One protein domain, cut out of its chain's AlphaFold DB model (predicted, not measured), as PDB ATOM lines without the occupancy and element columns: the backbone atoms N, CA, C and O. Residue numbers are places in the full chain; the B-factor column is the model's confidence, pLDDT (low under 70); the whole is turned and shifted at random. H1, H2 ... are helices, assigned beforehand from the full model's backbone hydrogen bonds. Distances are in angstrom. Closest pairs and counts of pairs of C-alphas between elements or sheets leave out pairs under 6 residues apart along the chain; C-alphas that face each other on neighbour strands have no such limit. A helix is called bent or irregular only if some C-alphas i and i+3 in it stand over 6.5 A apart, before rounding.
ATOM      1  N   TYR A 327     -29.448 -61.959  34.641       45.00
ATOM      2  CA  TYR A 327     -29.394 -62.762  35.865       45.00
ATOM      3  C   TYR A 327     -29.348 -61.926  37.146       45.00
ATOM      4  O   TYR A 327     -29.936 -62.331  38.156       45.00
ATOM      5  N   VAL A 328     -28.721 -60.754  37.096       47.53
ATOM      6  CA  VAL A 328     -28.383 -59.963  38.285       47.53
ATOM      7  C   VAL A 328     -29.399 -58.849  38.541       47.53
ATOM      8  O   VAL A 328     -29.830 -58.666  39.684       47.53
ATOM      9  N   SER A 329     -29.887 -58.174  37.498       62.44
ATOM     10  CA  SER A 329     -30.845 -57.077  37.651       62.44
ATOM     11  C   SER A 329     -32.286 -57.585  37.775       62.44
ATOM     12  O   SER A 329     -32.675 -58.623  37.226       62.44
ATOM     13  N   LYS A 330     -33.114 -56.861  38.538       71.88
ATOM     14  CA  LYS A 330     -34.537 -57.197  38.702       71.88
ATOM     15  C   LYS A 330     -35.296 -57.054  37.382       71.88
ATOM     16  O   LYS A 330     -36.075 -57.939  37.040       71.88
ATOM     17  N   GLU A 331     -34.999 -56.003  36.624       64.50
ATOM     18  CA  GLU A 331     -35.527 -55.766  35.279       64.50
ATOM     19  C   GLU A 331     -35.161 -56.906  34.312       64.50
ATOM     20  O   GLU A 331     -36.029 -57.462  33.641       64.50
ATOM     21  N   GLY A 332     -33.897 -57.336  34.311       63.72
ATOM     22  CA  GLY A 332     -33.411 -58.437  33.484       63.72
ATOM     23  C   GLY A 332     -34.055 -59.788  33.816       63.72
ATOM     24  O   GLY A 332     -34.409 -60.559  32.918       63.72
ATOM     25  N   ARG A 333     -34.300 -60.069  35.104       77.50
ATOM     26  CA  ARG A 333     -35.060 -61.258  35.530       77.50
ATOM     27  C   ARG A 333     -36.505 -61.224  35.037       77.50
ATOM     28  O   ARG A 333     -36.999 -62.245  34.564       77.50
ATOM     29  N   LEU A 334     -37.164 -60.069  35.124       75.50
ATOM     30  CA  LEU A 334     -38.537 -59.887  34.649       75.50
ATOM     31  C   LEU A 334     -38.628 -60.029  33.125       75.50
ATOM     32  O   LEU A 334     -39.523 -60.707  32.630       75.50
ATOM     33  N   LEU A 335     -37.661 -59.487  32.380       72.06
ATOM     34  CA  LEU A 335     -37.603 -59.634  30.926       72.06
ATOM     35  C   LEU A 335     -37.467 -61.103  30.499       72.06
ATOM     36  O   LEU A 335     -38.122 -61.538  29.553       72.06
ATOM     37  N   ARG A 336     -36.668 -61.897  31.223       78.94
ATOM     38  CA  ARG A 336     -36.577 -63.345  30.980       78.94
ATOM     39  C   ARG A 336     -37.874 -64.078  31.292       78.94
ATOM     40  O   ARG A 336     -38.252 -64.949  30.517       78.94
ATOM     41  N   GLN A 337     -38.568 -63.720  32.373       83.19
ATOM     42  CA  GLN A 337     -39.891 -64.280  32.673       83.19
ATOM     43  C   GLN A 337     -40.901 -63.960  31.564       83.19
ATOM     44  O   GLN A 337     -41.628 -64.847  31.132       83.19
ATOM     45  N   ILE A 338     -40.903 -62.725  31.051       74.94
ATOM     46  CA  ILE A 338     -41.752 -62.309  29.924       74.94
ATOM     47  C   ILE A 338     -41.451 -63.139  28.677       74.94
ATOM     48  O   ILE A 338     -42.373 -63.667  28.060       74.94
ATOM     49  N   ASN A 339     -40.173 -63.274  28.310       74.81
ATOM     50  CA  ASN A 339     -39.777 -64.051  27.138       74.81
ATOM     51  C   ASN A 339     -40.152 -65.531  27.292       74.81
ATOM     52  O   ASN A 339     -40.751 -66.086  26.376       74.81
ATOM     53  N   GLY A 340     -39.901 -66.126  28.463       82.50
ATOM     54  CA  GLY A 340     -40.292 -67.507  28.757       82.50
ATOM     55  C   GLY A 340     -41.806 -67.715  28.678       82.50
ATOM     56  O   GLY A 340     -42.269 -68.627  28.007       82.50
ATOM     57  N   HIS A 341     -42.608 -66.815  29.256       85.38
ATOM     58  CA  HIS A 341     -44.067 -66.909  29.156       85.38
ATOM     59  C   HIS A 341     -44.587 -66.714  27.725       85.38
ATOM     60  O   HIS A 341     -45.567 -67.357  27.354       85.38
ATOM     61  N   ARG A 342     -43.953 -65.861  26.905       76.69
ATOM     62  CA  ARG A 342     -44.293 -65.711  25.476       76.69
ATOM     63  C   ARG A 342     -43.987 -66.986  24.689       76.69
ATOM     64  O   ARG A 342     -44.793 -67.379  23.847       76.69
ATOM     65  N   GLU A 343     -42.857 -67.623  24.979       81.81
ATOM     66  CA  GLU A 343     -42.451 -68.893  24.377       81.81
ATOM     67  C   GLU A 343     -43.425 -70.019  24.764       81.81
ATOM     68  O   GLU A 343     -44.022 -70.638  23.881       81.81
ATOM     69  N   ASP A 344     -43.714 -70.187  26.058       86.44
ATOM     70  CA  ASP A 344     -44.689 -71.163  26.572       86.44
ATOM     71  C   ASP A 344     -46.082 -70.970  25.939       86.44
ATOM     72  O   ASP A 344     -46.755 -71.933  25.552       86.44
ATOM     73  N   LEU A 345     -46.527 -69.715  25.786       81.62
ATOM     74  CA  LEU A 345     -47.811 -69.371  25.166       81.62
ATOM     75  C   LEU A 345     -47.853 -69.731  23.670       81.62
ATOM     76  O   LEU A 345     -48.925 -70.024  23.135       81.62
ATOM     77  N   SER A 346     -46.708 -69.708  22.983       79.88
ATOM     78  CA  SER A 346     -46.609 -70.084  21.567       79.88
ATOM     79  C   SER A 346     -46.715 -71.597  21.351       79.88
ATOM     80  O   SER A 346     -47.240 -72.032  20.327       79.88
ATOM     81  N   HIS A 347     -46.312 -72.393  22.348       86.25
ATOM     82  CA  HIS A 347     -46.324 -73.858  22.295       86.25
ATOM     83  C   HIS A 347     -47.548 -74.506  22.962       86.25
ATOM     84  O   HIS A 347     -47.847 -75.671  22.698       86.25
ATOM     85  N   THR A 348     -48.288 -73.775  23.798       87.62
ATOM     86  CA  THR A 348     -49.448 -74.319  24.521       87.62
ATOM     87  C   THR A 348     -50.727 -74.247  23.683       87.62
ATOM     88  O   THR A 348     -51.156 -73.166  23.272       87.62
ATOM     89  N   THR A 349     -51.388 -75.390  23.481       85.38
ATOM     90  CA  THR A 349     -52.671 -75.503  22.757       85.38
ATOM     91  C   THR A 349     -53.889 -75.644  23.675       85.38
ATOM     92  O   THR A 349     -55.004 -75.375  23.231       85.38
ATOM     93  N   ASP A 350     -53.698 -76.004  24.950       93.12
ATOM     94  CA  ASP A 350     -54.774 -76.091  25.948       93.12
ATOM     95  C   ASP A 350     -55.326 -74.693  26.313       93.12
ATOM     96  O   ASP A 350     -54.569 -73.850  26.808       93.12
ATOM     97  N   PRO A 351     -56.632 -74.419  26.122       85.62
ATOM     98  CA  PRO A 351     -57.231 -73.123  26.441       85.62
ATOM     99  C   PRO A 351     -57.089 -72.700  27.909       85.62
ATOM    100  O   PRO A 351     -56.906 -71.512  28.184       85.62
ATOM    101  N   ALA A 352     -57.170 -73.644  28.853       89.12
ATOM    102  CA  ALA A 352     -57.088 -73.328  30.278       89.12
ATOM    103  C   ALA A 352     -55.664 -72.912  30.674       89.12
ATOM    104  O   ALA A 352     -55.475 -71.903  31.362       89.12
ATOM    105  N   GLU A 353     -54.659 -73.644  30.196       88.88
ATOM    106  CA  GLU A 353     -53.259 -73.312  30.440       88.88
ATOM    107  C   GLU A 353     -52.815 -72.045  29.690       88.88
ATOM    108  O   GLU A 353     -52.130 -71.201  30.271       88.88
ATOM    109  N   ARG A 354     -53.306 -71.807  28.463       87.69
ATOM    110  CA  ARG A 354     -53.092 -70.527  27.756       87.69
ATOM    111  C   ARG A 354     -53.605 -69.329  28.556       87.69
ATOM    112  O   ARG A 354     -52.905 -68.325  28.650       87.69
ATOM    113  N   ALA A 355     -54.794 -69.417  29.155       83.69
ATOM    114  CA  ALA A 355     -55.350 -68.327  29.963       83.69
ATOM    115  C   ALA A 355     -54.501 -68.032  31.219       83.69
ATOM    116  O   ALA A 355     -54.306 -66.872  31.595       83.69
ATOM    117  N   ARG A 356     -53.945 -69.076  31.849       92.31
ATOM    118  CA  ARG A 356     -53.024 -68.934  32.990       92.31
ATOM    119  C   ARG A 356     -51.696 -68.303  32.581       92.31
ATOM    120  O   ARG A 356     -51.236 -67.389  33.263       92.31
ATOM    121  N   LEU A 357     -51.102 -68.764  31.481       85.06
ATOM    122  CA  LEU A 357     -49.863 -68.207  30.935       85.06
ATOM    123  C   LEU A 357     -50.036 -66.743  30.532       85.06
ATOM    124  O   LEU A 357     -49.178 -65.931  30.860       85.06
ATOM    125  N   GLN A 358     -51.175 -66.381  29.934       78.81
ATOM    126  CA  GLN A 358     -51.496 -64.986  29.627       78.81
ATOM    127  C   GLN A 358     -51.557 -64.127  30.898       78.81
ATOM    128  O   GLN A 358     -50.928 -63.079  30.958       78.81
ATOM    129  N   THR A 359     -52.223 -64.605  31.954       88.38
ATOM    130  CA  THR A 359     -52.292 -63.878  33.238       88.38
ATOM    131  C   THR A 359     -50.900 -63.670  33.853       88.38
ATOM    132  O   THR A 359     -50.604 -62.603  34.391       88.38
ATOM    133  N   ARG A 360     -50.024 -64.684  33.779       88.81
ATOM    134  CA  ARG A 360     -48.635 -64.588  34.261       88.81
ATOM    135  C   ARG A 360     -47.797 -63.635  33.415       88.81
ATOM    136  O   ARG A 360     -47.029 -62.860  33.978       88.81
ATOM    137  N   LEU A 361     -47.966 -63.673  32.095       79.44
ATOM    138  CA  LEU A 361     -47.330 -62.744  31.168       79.44
ATOM    139  C   LEU A 361     -47.735 -61.303  31.490       79.44
ATOM    140  O   LEU A 361     -46.858 -60.470  31.683       79.44
ATOM    141  N   ASP A 362     -49.029 -61.028  31.651       76.50
ATOM    142  CA  ASP A 362     -49.540 -59.689  31.967       76.50
ATOM    143  C   ASP A 362     -48.997 -59.177  33.314       76.50
ATOM    144  O   ASP A 362     -48.590 -58.015  33.438       76.50
ATOM    145  N   ALA A 363     -48.927 -60.052  34.324       85.44
ATOM    146  CA  ALA A 363     -48.345 -59.728  35.625       85.44
ATOM    147  C   ALA A 363     -46.835 -59.432  35.530       85.44
ATOM    148  O   ALA A 363     -46.373 -58.429  36.079       85.44
ATOM    149  N   ALA A 364     -46.073 -60.263  34.810       76.75
ATOM    150  CA  ALA A 364     -44.638 -60.070  34.600       76.75
ATOM    151  C   ALA A 364     -44.348 -58.794  33.791       76.75
ATOM    152  O   ALA A 364     -43.456 -58.027  34.149       76.75
ATOM    153  N   SER A 365     -45.145 -58.518  32.758       68.44
ATOM    154  CA  SER A 365     -45.082 -57.293  31.957       68.44
ATOM    155  C   SER A 365     -45.402 -56.041  32.769       68.44
ATOM    156  O   SER A 365     -44.689 -55.046  32.660       68.44
ATOM    157  N   THR A 366     -46.414 -56.094  33.638       78.44
ATOM    158  CA  THR A 366     -46.737 -54.985  34.551       78.44
ATOM    159  C   THR A 366     -45.587 -54.718  35.522       78.44
ATOM    160  O   THR A 366     -45.178 -53.570  35.701       78.44
ATOM    161  N   ALA A 367     -45.026 -55.772  36.120       77.00
ATOM    162  CA  ALA A 367     -43.885 -55.655  37.024       77.00
ATOM    163  C   ALA A 367     -42.638 -55.108  36.309       77.00
ATOM    164  O   ALA A 367     -41.923 -54.283  36.875       77.00
ATOM    165  N   PHE A 368     -42.397 -55.524  35.061       77.06
ATOM    166  CA  PHE A 368     -41.317 -54.990  34.231       77.06
ATOM    167  C   PHE A 368     -41.505 -53.498  33.954       77.06
ATOM    168  O   PHE A 368     -40.571 -52.732  34.157       77.06
ATOM    169  N   GLY A 369     -42.708 -53.066  33.563       66.19
ATOM    170  CA  GLY A 369     -42.998 -51.651  33.324       66.19
ATOM    171  C   GLY A 369     -42.758 -50.782  34.562       66.19
ATOM    172  O   GLY A 369     -42.123 -49.734  34.468       66.19
ATOM    173  N   GLN A 370     -43.188 -51.249  35.739       78.25
ATOM    174  CA  GLN A 370     -42.945 -50.558  37.011       78.25
ATOM    175  C   GLN A 370     -41.451 -50.460  37.351       78.25
ATOM    176  O   GLN A 370     -40.988 -49.416  37.815       78.25
ATOM    177  N   GLU A 371     -40.693 -51.535  37.121       78.06
ATOM    178  CA  GLU A 371     -39.248 -51.559  37.359       78.06
ATOM    179  C   GLU A 371     -38.494 -50.661  36.368       78.06
ATOM    180  O   GLU A 371     -37.609 -49.911  36.773       78.06
ATOM    181  N   ALA A 372     -38.885 -50.661  35.094       68.06
ATOM    182  CA  ALA A 372     -38.303 -49.792  34.077       68.06
ATOM    183  C   ALA A 372     -38.558 -48.308  34.395       68.06
ATOM    184  O   ALA A 372     -37.634 -47.498  34.366       68.06
ATOM    185  N   GLU A 373     -39.784 -47.936  34.781       73.88
ATOM    186  CA  GLU A 373     -40.111 -46.561  35.188       73.88
ATOM    187  C   GLU A 373     -39.335 -46.131  36.444       73.88
ATOM    188  O   GLU A 373     -38.886 -44.986  36.562       73.88
ATOM    189  N   ARG A 374     -39.162 -47.043  37.405       84.62
ATOM    190  CA  ARG A 374     -38.302 -46.827  38.573       84.62
ATOM    191  C   ARG A 374     -36.854 -46.565  38.144       84.62
ATOM    192  O   ARG A 374     -36.268 -45.587  38.605       84.62
ATOM    193  N   ASN A 375     -36.300 -47.390  37.259       74.31
ATOM    194  CA  ASN A 375     -34.919 -47.266  36.796       74.31
ATOM    195  C   ASN A 375     -34.697 -45.970  36.010       74.31
ATOM    196  O   ASN A 375     -33.726 -45.267  36.270       74.31
ATOM    197  N   VAL A 376     -35.639 -45.571  35.149       71.94
ATOM    198  CA  VAL A 376     -35.601 -44.267  34.464       71.94
ATOM    199  C   VAL A 376     -35.500 -43.118  35.469       71.94
ATOM    200  O   VAL A 376     -34.615 -42.272  35.352       71.94
ATOM    201  N   ARG A 377     -36.357 -43.109  36.500       78.69
ATOM    202  CA  ARG A 377     -36.321 -42.069  37.540       78.69
ATOM    203  C   ARG A 377     -35.019 -42.091  38.344       78.69
ATOM    204  O   ARG A 377     -34.523 -41.030  38.720       78.69
ATOM    205  N   TYR A 378     -34.470 -43.276  38.605       80.50
ATOM    206  CA  TYR A 378     -33.178 -43.429  39.270       80.50
ATOM    207  C   TYR A 378     -32.037 -42.832  38.440       80.50
ATOM    208  O   TYR A 378     -31.276 -42.022  38.962       80.50
ATOM    209  N   PHE A 379     -31.955 -43.145  37.145       74.94
ATOM    210  CA  PHE A 379     -30.912 -42.605  36.269       74.94
ATOM    211  C   PHE A 379     -31.030 -41.092  36.076       74.94
ATOM    212  O   PHE A 379     -30.018 -40.393  36.112       74.94
ATOM    213  N   GLU A 380     -32.249 -40.562  35.949       76.31
ATOM    214  CA  GLU A 380     -32.473 -39.111  35.917       76.31
ATOM    215  C   GLU A 380     -32.000 -38.442  37.219       76.31
ATOM    216  O   GLU A 380     -31.336 -37.405  37.191       76.31
ATOM    217  N   GLY A 381     -32.281 -39.060  38.370       80.81
ATOM    218  CA  GLY A 381     -31.794 -38.591  39.665       80.81
ATOM    219  C   GLY A 381     -30.268 -38.627  39.767       80.81
ATOM    220  O   GLY A 381     -29.655 -37.655  40.206       80.81
ATOM    221  N   ARG A 382     -29.638 -39.710  39.304       79.00
ATOM    222  CA  ARG A 382     -28.179 -39.868  39.304       79.00
ATOM    223  C   ARG A 382     -27.499 -38.820  38.426       79.00
ATOM    224  O   ARG A 382     -26.541 -38.202  38.875       79.00
ATOM    225  N   ALA A 383     -28.049 -38.533  37.247       68.81
ATOM    226  CA  ALA A 383     -27.570 -37.440  36.400       68.81
ATOM    227  C   ALA A 383     -27.651 -36.078  37.120       68.81
ATOM    228  O   ALA A 383     -26.738 -35.260  37.016       68.81
ATOM    229  N   GLY A 384     -28.709 -35.853  37.908       75.75
ATOM    230  CA  GLY A 384     -28.828 -34.678  38.774       75.75
ATOM    231  C   GLY A 384     -27.761 -34.613  39.877       75.75
ATOM    232  O   GLY A 384     -27.226 -33.535  40.139       75.75
ATOM    233  N   ILE A 385     -27.415 -35.749  40.497       81.25
ATOM    234  CA  ILE A 385     -26.289 -35.846  41.446       81.25
ATOM    235  C   ILE A 385     -24.979 -35.536  40.733       81.25
ATOM    236  O   ILE A 385     -24.206 -34.728  41.231       81.25
ATOM    237  N   ASP A 386     -24.730 -36.134  39.570       76.12
ATOM    238  CA  ASP A 386     -23.494 -35.938  38.808       76.12
ATOM    239  C   ASP A 386     -23.287 -34.465  38.446       76.12
ATOM    240  O   ASP A 386     -22.195 -33.928  38.633       76.12
ATOM    241  N   GLN A 387     -24.350 -33.781  38.019       77.38
ATOM    242  CA  GLN A 387     -24.315 -32.354  37.713       77.38
ATOM    243  C   GLN A 387     -24.010 -31.485  38.950       77.38
ATOM    244  O   GLN A 387     -23.358 -30.448  38.829       77.38
ATOM    245  N   GLY A 388     -24.492 -31.882  40.131       80.50
ATOM    246  CA  GLY A 388     -24.308 -31.148  41.388       80.50
ATOM    247  C   GLY A 388     -23.110 -31.592  42.234       80.50
ATOM    248  O   GLY A 388     -22.803 -30.934  43.232       80.50
ATOM    249  N   TRP A 389     -22.444 -32.693  41.865       89.12
ATOM    250  CA  TRP A 389     -21.516 -33.412  42.738       89.12
ATOM    251  C   TRP A 389     -20.338 -32.554  43.174       89.12
ATOM    252  O   TRP A 389     -20.105 -32.428  44.370       89.12
ATOM    253  N   GLU A 390     -19.650 -31.904  42.235       83.31
ATOM    254  CA  GLU A 390     -18.457 -31.103  42.534       83.31
ATOM    255  C   GLU A 390     -18.745 -29.990  43.550       83.31
ATOM    256  O   GLU A 390     -18.028 -29.829  44.539       83.31
ATOM    257  N   ALA A 391     -19.850 -29.259  43.372       86.44
ATOM    258  CA  ALA A 391     -20.246 -28.199  44.298       86.44
ATOM    259  C   ALA A 391     -20.617 -28.752  45.686       86.44
ATOM    260  O   ALA A 391     -20.297 -28.144  46.712       86.44
ATOM    261  N   MET A 392     -21.287 -29.906  45.727       89.69
ATOM    262  CA  MET A 392     -21.681 -30.558  46.974       89.69
ATOM    263  C   MET A 392     -20.486 -31.154  47.718       89.69
ATOM    264  O   MET A 392     -20.365 -30.941  48.923       89.69
ATOM    265  N   HIS A 393     -19.577 -31.828  47.016       90.44
ATOM    266  CA  HIS A 393     -18.373 -32.423  47.584       90.44
ATOM    267  C   HIS A 393     -17.391 -31.349  48.070       90.44
ATOM    268  O   HIS A 393     -16.860 -31.460  49.172       90.44
ATOM    269  N   ALA A 394     -17.244 -30.237  47.338       90.12
ATOM    270  CA  ALA A 394     -16.459 -29.091  47.801       90.12
ATOM    271  C   ALA A 394     -16.981 -28.516  49.132       90.12
ATOM    272  O   ALA A 394     -16.201 -28.076  49.979       90.12
ATOM    273  N   ARG A 395     -18.304 -28.528  49.342       95.69
ATOM    274  CA  ARG A 395     -18.929 -28.068  50.590       95.69
ATOM    275  C   ARG A 395     -18.905 -29.129  51.698       95.69
ATOM    276  O   ARG A 395     -18.824 -28.769  52.873       95.69
ATOM    277  N   PHE A 396     -18.979 -30.410  51.342       96.19
ATOM    278  CA  PHE A 396     -19.083 -31.547  52.259       96.19
ATOM    279  C   PHE A 396     -18.106 -32.676  51.872       96.19
ATOM    280  O   PHE A 396     -18.537 -33.748  51.451       96.19
ATOM    281  N   PRO A 397     -16.788 -32.479  52.050       92.38
ATOM    282  CA  PRO A 397     -15.763 -33.383  51.513       92.38
ATOM    283  C   PRO A 397     -15.741 -34.784  52.139       92.38
ATOM    284  O   PRO A 397     -15.132 -35.688  51.582       92.38
ATOM    285  N   LYS A 398     -16.382 -34.986  53.300       92.31
ATOM    286  CA  LYS A 398     -16.506 -36.313  53.933       92.31
ATOM    287  C   LYS A 398     -17.668 -37.149  53.393       92.31
ATOM    288  O   LYS A 398     -17.799 -38.292  53.806       92.31
ATOM    289  N   VAL A 399     -18.539 -36.576  52.563       91.81
ATOM    290  CA  VAL A 399     -19.668 -37.311  51.983       91.81
ATOM    291  C   VAL A 399     -19.171 -38.115  50.791       91.81
ATOM    292  O   VAL A 399     -18.561 -37.545  49.882       91.81
ATOM    293  N   ASP A 400     -19.455 -39.415  50.803       88.12
ATOM    294  CA  ASP A 400     -19.194 -40.315  49.686       88.12
ATOM    295  C   ASP A 400     -20.332 -40.230  48.660       88.12
ATOM    296  O   ASP A 400     -21.508 -40.099  49.009       88.12
ATOM    297  N   LYS A 401     -19.982 -40.291  47.376       86.75
ATOM    298  CA  LYS A 401     -20.953 -40.297  46.282       86.75
ATOM    299  C   LYS A 401     -21.814 -41.552  46.319       86.75
ATOM    300  O   LYS A 401     -22.992 -41.488  45.963       86.75
ATOM    301  N   ASP A 402     -21.248 -42.663  46.774       81.00
ATOM    302  CA  ASP A 402     -21.943 -43.939  46.874       81.00
ATOM    303  C   ASP A 402     -23.046 -43.892  47.936       81.00
ATOM    304  O   ASP A 402     -24.161 -44.334  47.658       81.00
ATOM    305  N   ASP A 403     -22.805 -43.234  49.075       87.19
ATOM    306  CA  ASP A 403     -23.827 -43.010  50.107       87.19
ATOM    307  C   ASP A 403     -24.991 -42.160  49.569       87.19
ATOM    308  O   ASP A 403     -26.164 -42.428  49.855       87.19
ATOM    309  N   VAL A 404     -24.687 -41.148  48.741       91.62
ATOM    310  CA  VAL A 404     -25.723 -40.344  48.070       91.62
ATOM    311  C   VAL A 404     -26.503 -41.197  47.065       91.62
ATOM    312  O   VAL A 404     -27.729 -41.114  47.027       91.62
ATOM    313  N   ASN A 405     -25.847 -42.048  46.277       85.50
ATOM    314  CA  ASN A 405     -26.529 -42.917  45.310       85.50
ATOM    315  C   ASN A 405     -27.408 -43.982  45.993       85.50
ATOM    316  O   ASN A 405     -28.549 -44.204  45.575       85.50
ATOM    317  N   ASP A 406     -26.936 -44.593  47.083       85.94
ATOM    318  CA  ASP A 406     -27.729 -45.530  47.887       85.94
ATOM    319  C   ASP A 406     -28.938 -44.818  48.528       85.94
ATOM    320  O   ASP A 406     -30.056 -45.347  48.548       85.94
ATOM    321  N   ALA A 407     -28.760 -43.582  49.008       92.62
ATOM    322  CA  ALA A 407     -29.868 -42.770  49.497       92.62
ATOM    323  C   ALA A 407     -30.858 -42.405  48.376       92.62
ATOM    324  O   ALA A 407     -32.071 -42.502  48.580       92.62
ATOM    325  N   LEU A 408     -30.375 -42.057  47.181       93.88
ATOM    326  CA  LEU A 408     -31.212 -41.778  46.012       93.88
ATOM    327  C   LEU A 408     -32.132 -42.957  45.700       93.88
ATOM    328  O   LEU A 408     -33.335 -42.748  45.546       93.88
ATOM    329  N   ALA A 409     -31.597 -44.180  45.661       87.56
ATOM    330  CA  ALA A 409     -32.392 -45.379  45.412       87.56
ATOM    331  C   ALA A 409     -33.570 -45.491  46.397       87.56
ATOM    332  O   ALA A 409     -34.712 -45.653  45.965       87.56
ATOM    333  N   ARG A 410     -33.328 -45.275  47.702       93.75
ATOM    334  CA  ARG A 410     -34.381 -45.289  48.736       93.75
ATOM    335  C   ARG A 410     -35.468 -44.239  48.492       93.75
ATOM    336  O   ARG A 410     -36.651 -44.514  48.694       93.75
ATOM    337  N   HIS A 411     -35.095 -43.034  48.061       95.19
ATOM    338  CA  HIS A 411     -36.060 -41.963  47.777       95.19
ATOM    339  C   HIS A 411     -36.862 -42.220  46.490       95.19
ATOM    340  O   HIS A 411     -38.059 -41.923  46.448       95.19
ATOM    341  N   ILE A 412     -36.249 -42.811  45.463       91.69
ATOM    342  CA  ILE A 412     -36.944 -43.245  44.240       91.69
ATOM    343  C   ILE A 412     -37.927 -44.380  44.550       91.69
ATOM    344  O   ILE A 412     -39.072 -44.341  44.090       91.69
ATOM    345  N   ASP A 413     -37.521 -45.328  45.398       88.94
ATOM    346  CA  ASP A 413     -38.365 -46.421  45.896       88.94
ATOM    347  C   ASP A 413     -39.560 -45.914  46.704       88.94
ATOM    348  O   ASP A 413     -40.657 -46.464  46.611       88.94
ATOM    349  N   ALA A 414     -39.393 -44.802  47.422       91.31
ATOM    350  CA  ALA A 414     -40.486 -44.101  48.095       91.31
ATOM    351  C   ALA A 414     -41.437 -43.357  47.128       91.31
ATOM    352  O   ALA A 414     -42.367 -42.666  47.555       91.31
ATOM    353  N   GLY A 415     -41.223 -43.479  45.816       89.81
ATOM    354  CA  GLY A 415     -42.069 -42.900  44.782       89.81
ATOM    355  C   GLY A 415     -41.833 -41.408  44.552       89.81
ATOM    356  O   GLY A 415     -42.695 -40.748  43.970       89.81
ATOM    357  N   LYS A 416     -40.710 -40.844  45.017       92.12
ATOM    358  CA  LYS A 416     -40.394 -39.434  44.770       92.12
ATOM    359  C   LYS A 416     -40.020 -39.187  43.309       92.12
ATOM    360  O   LYS A 416     -39.572 -40.080  42.588       92.12
ATOM    361  N   LYS A 417     -40.208 -37.937  42.881       91.25
ATOM    362  CA  LYS A 417     -39.693 -37.451  41.596       91.25
ATOM    363  C   LYS A 417     -38.164 -37.334  41.662       91.25
ATOM    364  O   LYS A 417     -37.658 -37.052  42.748       91.25
ATOM    365  N   PRO A 418     -37.444 -37.459  40.535       88.81
ATOM    366  CA  PRO A 418     -35.979 -37.443  40.507       88.81
ATOM    367  C   PRO A 418     -35.358 -36.275  41.277       88.81
ATOM    368  O   PRO A 418     -34.581 -36.489  42.200       88.81
ATOM    369  N   LEU A 419     -35.790 -35.041  41.010       90.31
ATOM    370  CA  LEU A 419     -35.257 -33.852  41.683       90.31
ATOM    371  C   LEU A 419     -35.510 -33.838  43.206       90.31
ATOM    372  O   LEU A 419     -34.659 -33.397  43.976       90.31
ATOM    373  N   ASP A 420     -36.656 -34.348  43.662       91.62
ATOM    374  CA  ASP A 420     -36.963 -34.475  45.095       91.62
ATOM    375  C   ASP A 420     -36.145 -35.593  45.748       91.62
ATOM    376  O   ASP A 420     -35.756 -35.489  46.912       91.62
ATOM    377  N   ALA A 421     -35.892 -36.665  44.999       94.50
ATOM    378  CA  ALA A 421     -35.088 -37.785  45.445       94.50
ATOM    379  C   ALA A 421     -33.610 -37.398  45.578       94.50
ATOM    380  O   ALA A 421     -32.991 -37.777  46.564       94.50
ATOM    381  N   VAL A 422     -33.078 -36.566  44.675       95.38
ATOM    382  CA  VAL A 422     -31.724 -35.990  44.782       95.38
ATOM    383  C   VAL A 422     -31.590 -35.109  46.025       95.38
ATOM    384  O   VAL A 422     -30.629 -35.248  46.781       95.38
ATOM    385  N   ARG A 423     -32.572 -34.233  46.291       94.81
ATOM    386  CA  ARG A 423     -32.597 -33.422  47.525       94.81
ATOM    387  C   ARG A 423     -32.617 -34.300  48.781       94.81
ATOM    388  O   ARG A 423     -31.840 -34.064  49.704       94.81
ATOM    389  N   GLY A 424     -33.461 -35.333  48.775       95.06
ATOM    390  CA  GLY A 424     -33.522 -36.371  49.808       95.06
ATOM    391  C   GLY A 424     -32.195 -37.086  50.035       95.06
ATOM    392  O   GLY A 424     -31.739 -37.209  51.168       95.06
ATOM    393  N   ALA A 425     -31.557 -37.505  48.947       96.56
ATOM    394  CA  ALA A 425     -30.306 -38.239  48.964       96.56
ATOM    395  C   ALA A 425     -29.172 -37.437  49.612       96.56
ATOM    396  O   ALA A 425     -28.516 -37.921  50.533       96.56
ATOM    397  N   TYR A 426     -28.996 -36.179  49.195       96.31
ATOM    398  CA  TYR A 426     -28.012 -35.294  49.813       96.31
ATOM    399  C   TYR A 426     -28.347 -34.981  51.271       96.31
ATOM    400  O   TYR A 426     -27.438 -34.926  52.090       96.31
ATOM    401  N   SER A 427     -29.623 -34.780  51.612       95.94
ATOM    402  CA  SER A 427     -30.041 -34.538  52.997       95.94
ATOM    403  C   SER A 427     -29.632 -35.684  53.928       95.94
ATOM    404  O   SER A 427     -29.040 -35.431  54.979       95.94
ATOM    405  N   ASP A 428     -29.886 -36.929  53.514       94.06
ATOM    406  CA  ASP A 428     -29.554 -38.133  54.277       94.06
ATOM    407  C   ASP A 428     -28.034 -38.308  54.419       94.06
ATOM    408  O   ASP A 428     -27.522 -38.354  55.540       94.06
ATOM    409  N   ALA A 429     -27.309 -38.340  53.296       94.31
ATOM    410  CA  ALA A 429     -25.869 -38.608  53.281       94.31
ATOM    411  C   ALA A 429     -25.060 -37.496  53.973       94.31
ATOM    412  O   ALA A 429     -24.125 -37.756  54.732       94.31
ATOM    413  N   VAL A 430     -25.449 -36.229  53.781       94.81
ATOM    414  CA  VAL A 430     -24.801 -35.110  54.475       94.81
ATOM    415  C   VAL A 430     -25.094 -35.162  55.967       94.81
ATOM    416  O   VAL A 430     -24.192 -34.876  56.743       94.81
ATOM    417  N   HIS A 431     -26.302 -35.530  56.404       93.25
ATOM    418  CA  HIS A 431     -26.607 -35.602  57.836       93.25
ATOM    419  C   HIS A 431     -25.756 -36.644  58.573       93.25
ATOM    420  O   HIS A 431     -25.403 -36.419  59.731       93.25
ATOM    421  N   GLU A 432     -25.416 -37.756  57.922       91.31
ATOM    422  CA  GLU A 432     -24.604 -38.818  58.519       91.31
ATOM    423  C   GLU A 432     -23.196 -38.330  58.898       91.31
ATOM    424  O   GLU A 432     -22.725 -38.588  60.006       91.31
ATOM    425  N   GLN A 433     -22.569 -37.532  58.031       92.75
ATOM    426  CA  GLN A 433     -21.216 -36.996  58.249       92.75
ATOM    427  C   GLN A 433     -21.206 -35.596  58.886       92.75
ATOM    428  O   GLN A 433     -20.278 -35.218  59.607       92.75
ATOM    429  N   TYR A 434     -22.253 -34.815  58.629       92.56
ATOM    430  CA  TYR A 434     -22.441 -33.428  59.048       92.56
ATOM    431  C   TYR A 434     -23.865 -33.236  59.597       92.56
ATOM    432  O   TYR A 434     -24.745 -32.697  58.910       92.56
ATOM    433  N   PRO A 435     -24.116 -33.639  60.856       90.38
ATOM    434  CA  PRO A 435     -25.451 -33.632  61.433       90.38
ATOM    435  C   PRO A 435     -26.150 -32.282  61.287       90.38
ATOM    436  O   PRO A 435     -25.706 -31.264  61.826       90.38
ATOM    437  N   ARG A 436     -27.297 -32.312  60.600       91.75
ATOM    438  CA  ARG A 436     -28.218 -31.178  60.407       91.75
ATOM    439  C   ARG A 436     -27.646 -30.029  59.560       91.75
ATOM    440  O   ARG A 436     -28.160 -28.914  59.635       91.75
ATOM    441  N   ALA A 437     -26.613 -30.275  58.749       91.31
ATOM    442  CA  ALA A 437     -26.024 -29.251  57.876       91.31
ATOM    443  C   ALA A 437     -26.898 -28.882  56.659       91.31
ATOM    444  O   ALA A 437     -26.720 -27.811  56.070       91.31
ATOM    445  N   LEU A 438     -27.856 -29.741  56.302       92.75
ATOM    446  CA  LEU A 438     -28.916 -29.476  55.328       92.75
ATOM    447  C   LEU A 438     -30.296 -29.667  55.969       92.75
ATOM    448  O   LEU A 438     -30.402 -30.403  56.955       92.75
ATOM    449  N   PRO A 439     -31.359 -29.033  55.440       93.19
ATOM    450  CA  PRO A 439     -32.732 -29.336  55.840       93.19
ATOM    451  C   PRO A 439     -33.043 -30.826  55.659       93.19
ATOM    452  O   PRO A 439     -32.586 -31.429  54.687       93.19
ATOM    453  N   HIS A 440     -33.803 -31.418  56.587       94.88
ATOM    454  CA  HIS A 440     -34.237 -32.804  56.436       94.88
ATOM    455  C   HIS A 440     -35.263 -32.925  55.308       94.88
ATOM    456  O   HIS A 440     -36.277 -32.229  55.315       94.88
ATOM    457  N   GLU A 441     -35.006 -33.837  54.377       95.94
ATOM    458  CA  GLU A 441     -35.905 -34.176  53.278       95.94
ATOM    459  C   GLU A 441     -36.450 -35.598  53.505       95.94
ATOM    460  O   GLU A 441     -35.784 -36.583  53.186       95.94
ATOM    461  N   PRO A 442     -37.656 -35.741  54.076       95.12
ATOM    462  CA  PRO A 442     -38.160 -37.016  54.584       95.12
ATOM    463  C   PRO A 442     -38.444 -38.018  53.469       95.12
ATOM    464  O   PRO A 442     -38.962 -37.632  52.428       95.12
ATOM    465  N   LEU A 443     -38.189 -39.313  53.692       94.12
ATOM    466  CA  LEU A 443     -38.504 -40.374  52.716       94.12
ATOM    467  C   LEU A 443     -39.994 -40.404  52.328       94.12
ATOM    468  O   LEU A 443     -40.321 -40.687  51.180       94.12
ATOM    469  N   GLU A 444     -40.898 -40.089  53.262       94.25
ATOM    470  CA  GLU A 444     -42.346 -40.093  53.018       94.25
ATOM    471  C   GLU A 444     -42.743 -39.092  51.912       94.25
ATOM    472  O   GLU A 444     -42.472 -37.893  51.994       94.25
TER     473      GLU A 444
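Overview. This is residues 327 to 444 of the 675 residues of an uncharacterized protein of Hydrogenophaga pseudoflava (UniProt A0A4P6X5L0). One very long helix, H2, runs nearly the whole length of the domain, with H1 folded back along its first half as a helical hairpin and the crossed pair H3 and H4 packed on its later half. The two groups lie at different places along H2, and H2 kinks near residue 388, towards its end. The printed part has 118 residues with four named helices, in the order H1, H2, H3, H4, and no named strand; the class is all helix. It is only just loose, close to extended, with a radius of gyration of the C-alphas of 19.9 A, and its outline is a rod spanning 64 by 24 by 18 A.

Arrangement. H1, residues 330 to 347, touches H2, residues 351 to 395, and the two form a hairpin. They run opposite ways at a shallow tilt of 21 degrees, and their closest C-alphas, those of Leu 334 and Phe 368, are 5.6 A apart. H2 touches H1 with residues 354 to 372 alone. H2 is the hub, touching three helices. It is irregular: C-alphas 387 and 390 are 7.7 A apart, against about 5 A in a regular helix, and it has a kink of 56 degrees near residue 388. H3, residues 401 to 413, touches H2 at residues 374 to 389 alone, and the two form a second hairpin, running opposite ways at a steep tilt of 40 degrees; the closest C-alphas, of Tyr 378 and Ile 412, are 6.2 A apart. H4, residues 418 to 433, touches H2 with residues 418 to 422 alone, at a steep tilt of 58 degrees and the same way; the closest C-alphas, of Gly 381 and Pro 418, are 4.4 A apart. H3 and H4 touch at a steep tilt of 49 degrees, opposite ways, with the C-alphas of Ala 407 and Ala 425 closest at 4.6 A. The helix packing is mostly crossed. H1 is apart from H3 and from H4. Every O i to N i+4 pair is within hydrogen-bond range in H1 and H3, against 39 of 41 in H2 and 11 of 12 in H4.

Along the chain. H1 begins at C-alpha 330, (-34.537, -57.197, 38.702), and is 26.2 A long. H2 begins at C-alpha 351, (-57.231, -73.123, 26.441), and is 63.9 A long. H3 is 18.5 A long, and H4, 23.1 A long, ends at C-alpha 433, (-21.216, -36.996, 58.249).

Size, cuts and confidence. The two C-alphas farthest apart, of Asp 350 and Arg 395, are 64.8 A apart. The printed part has no cut, and the three links between helices are tight. The mean pLDDT of the printed part is 84.5; residues 327 to 329, 331 to 332, 365, 369, 372 and 383 are under 70.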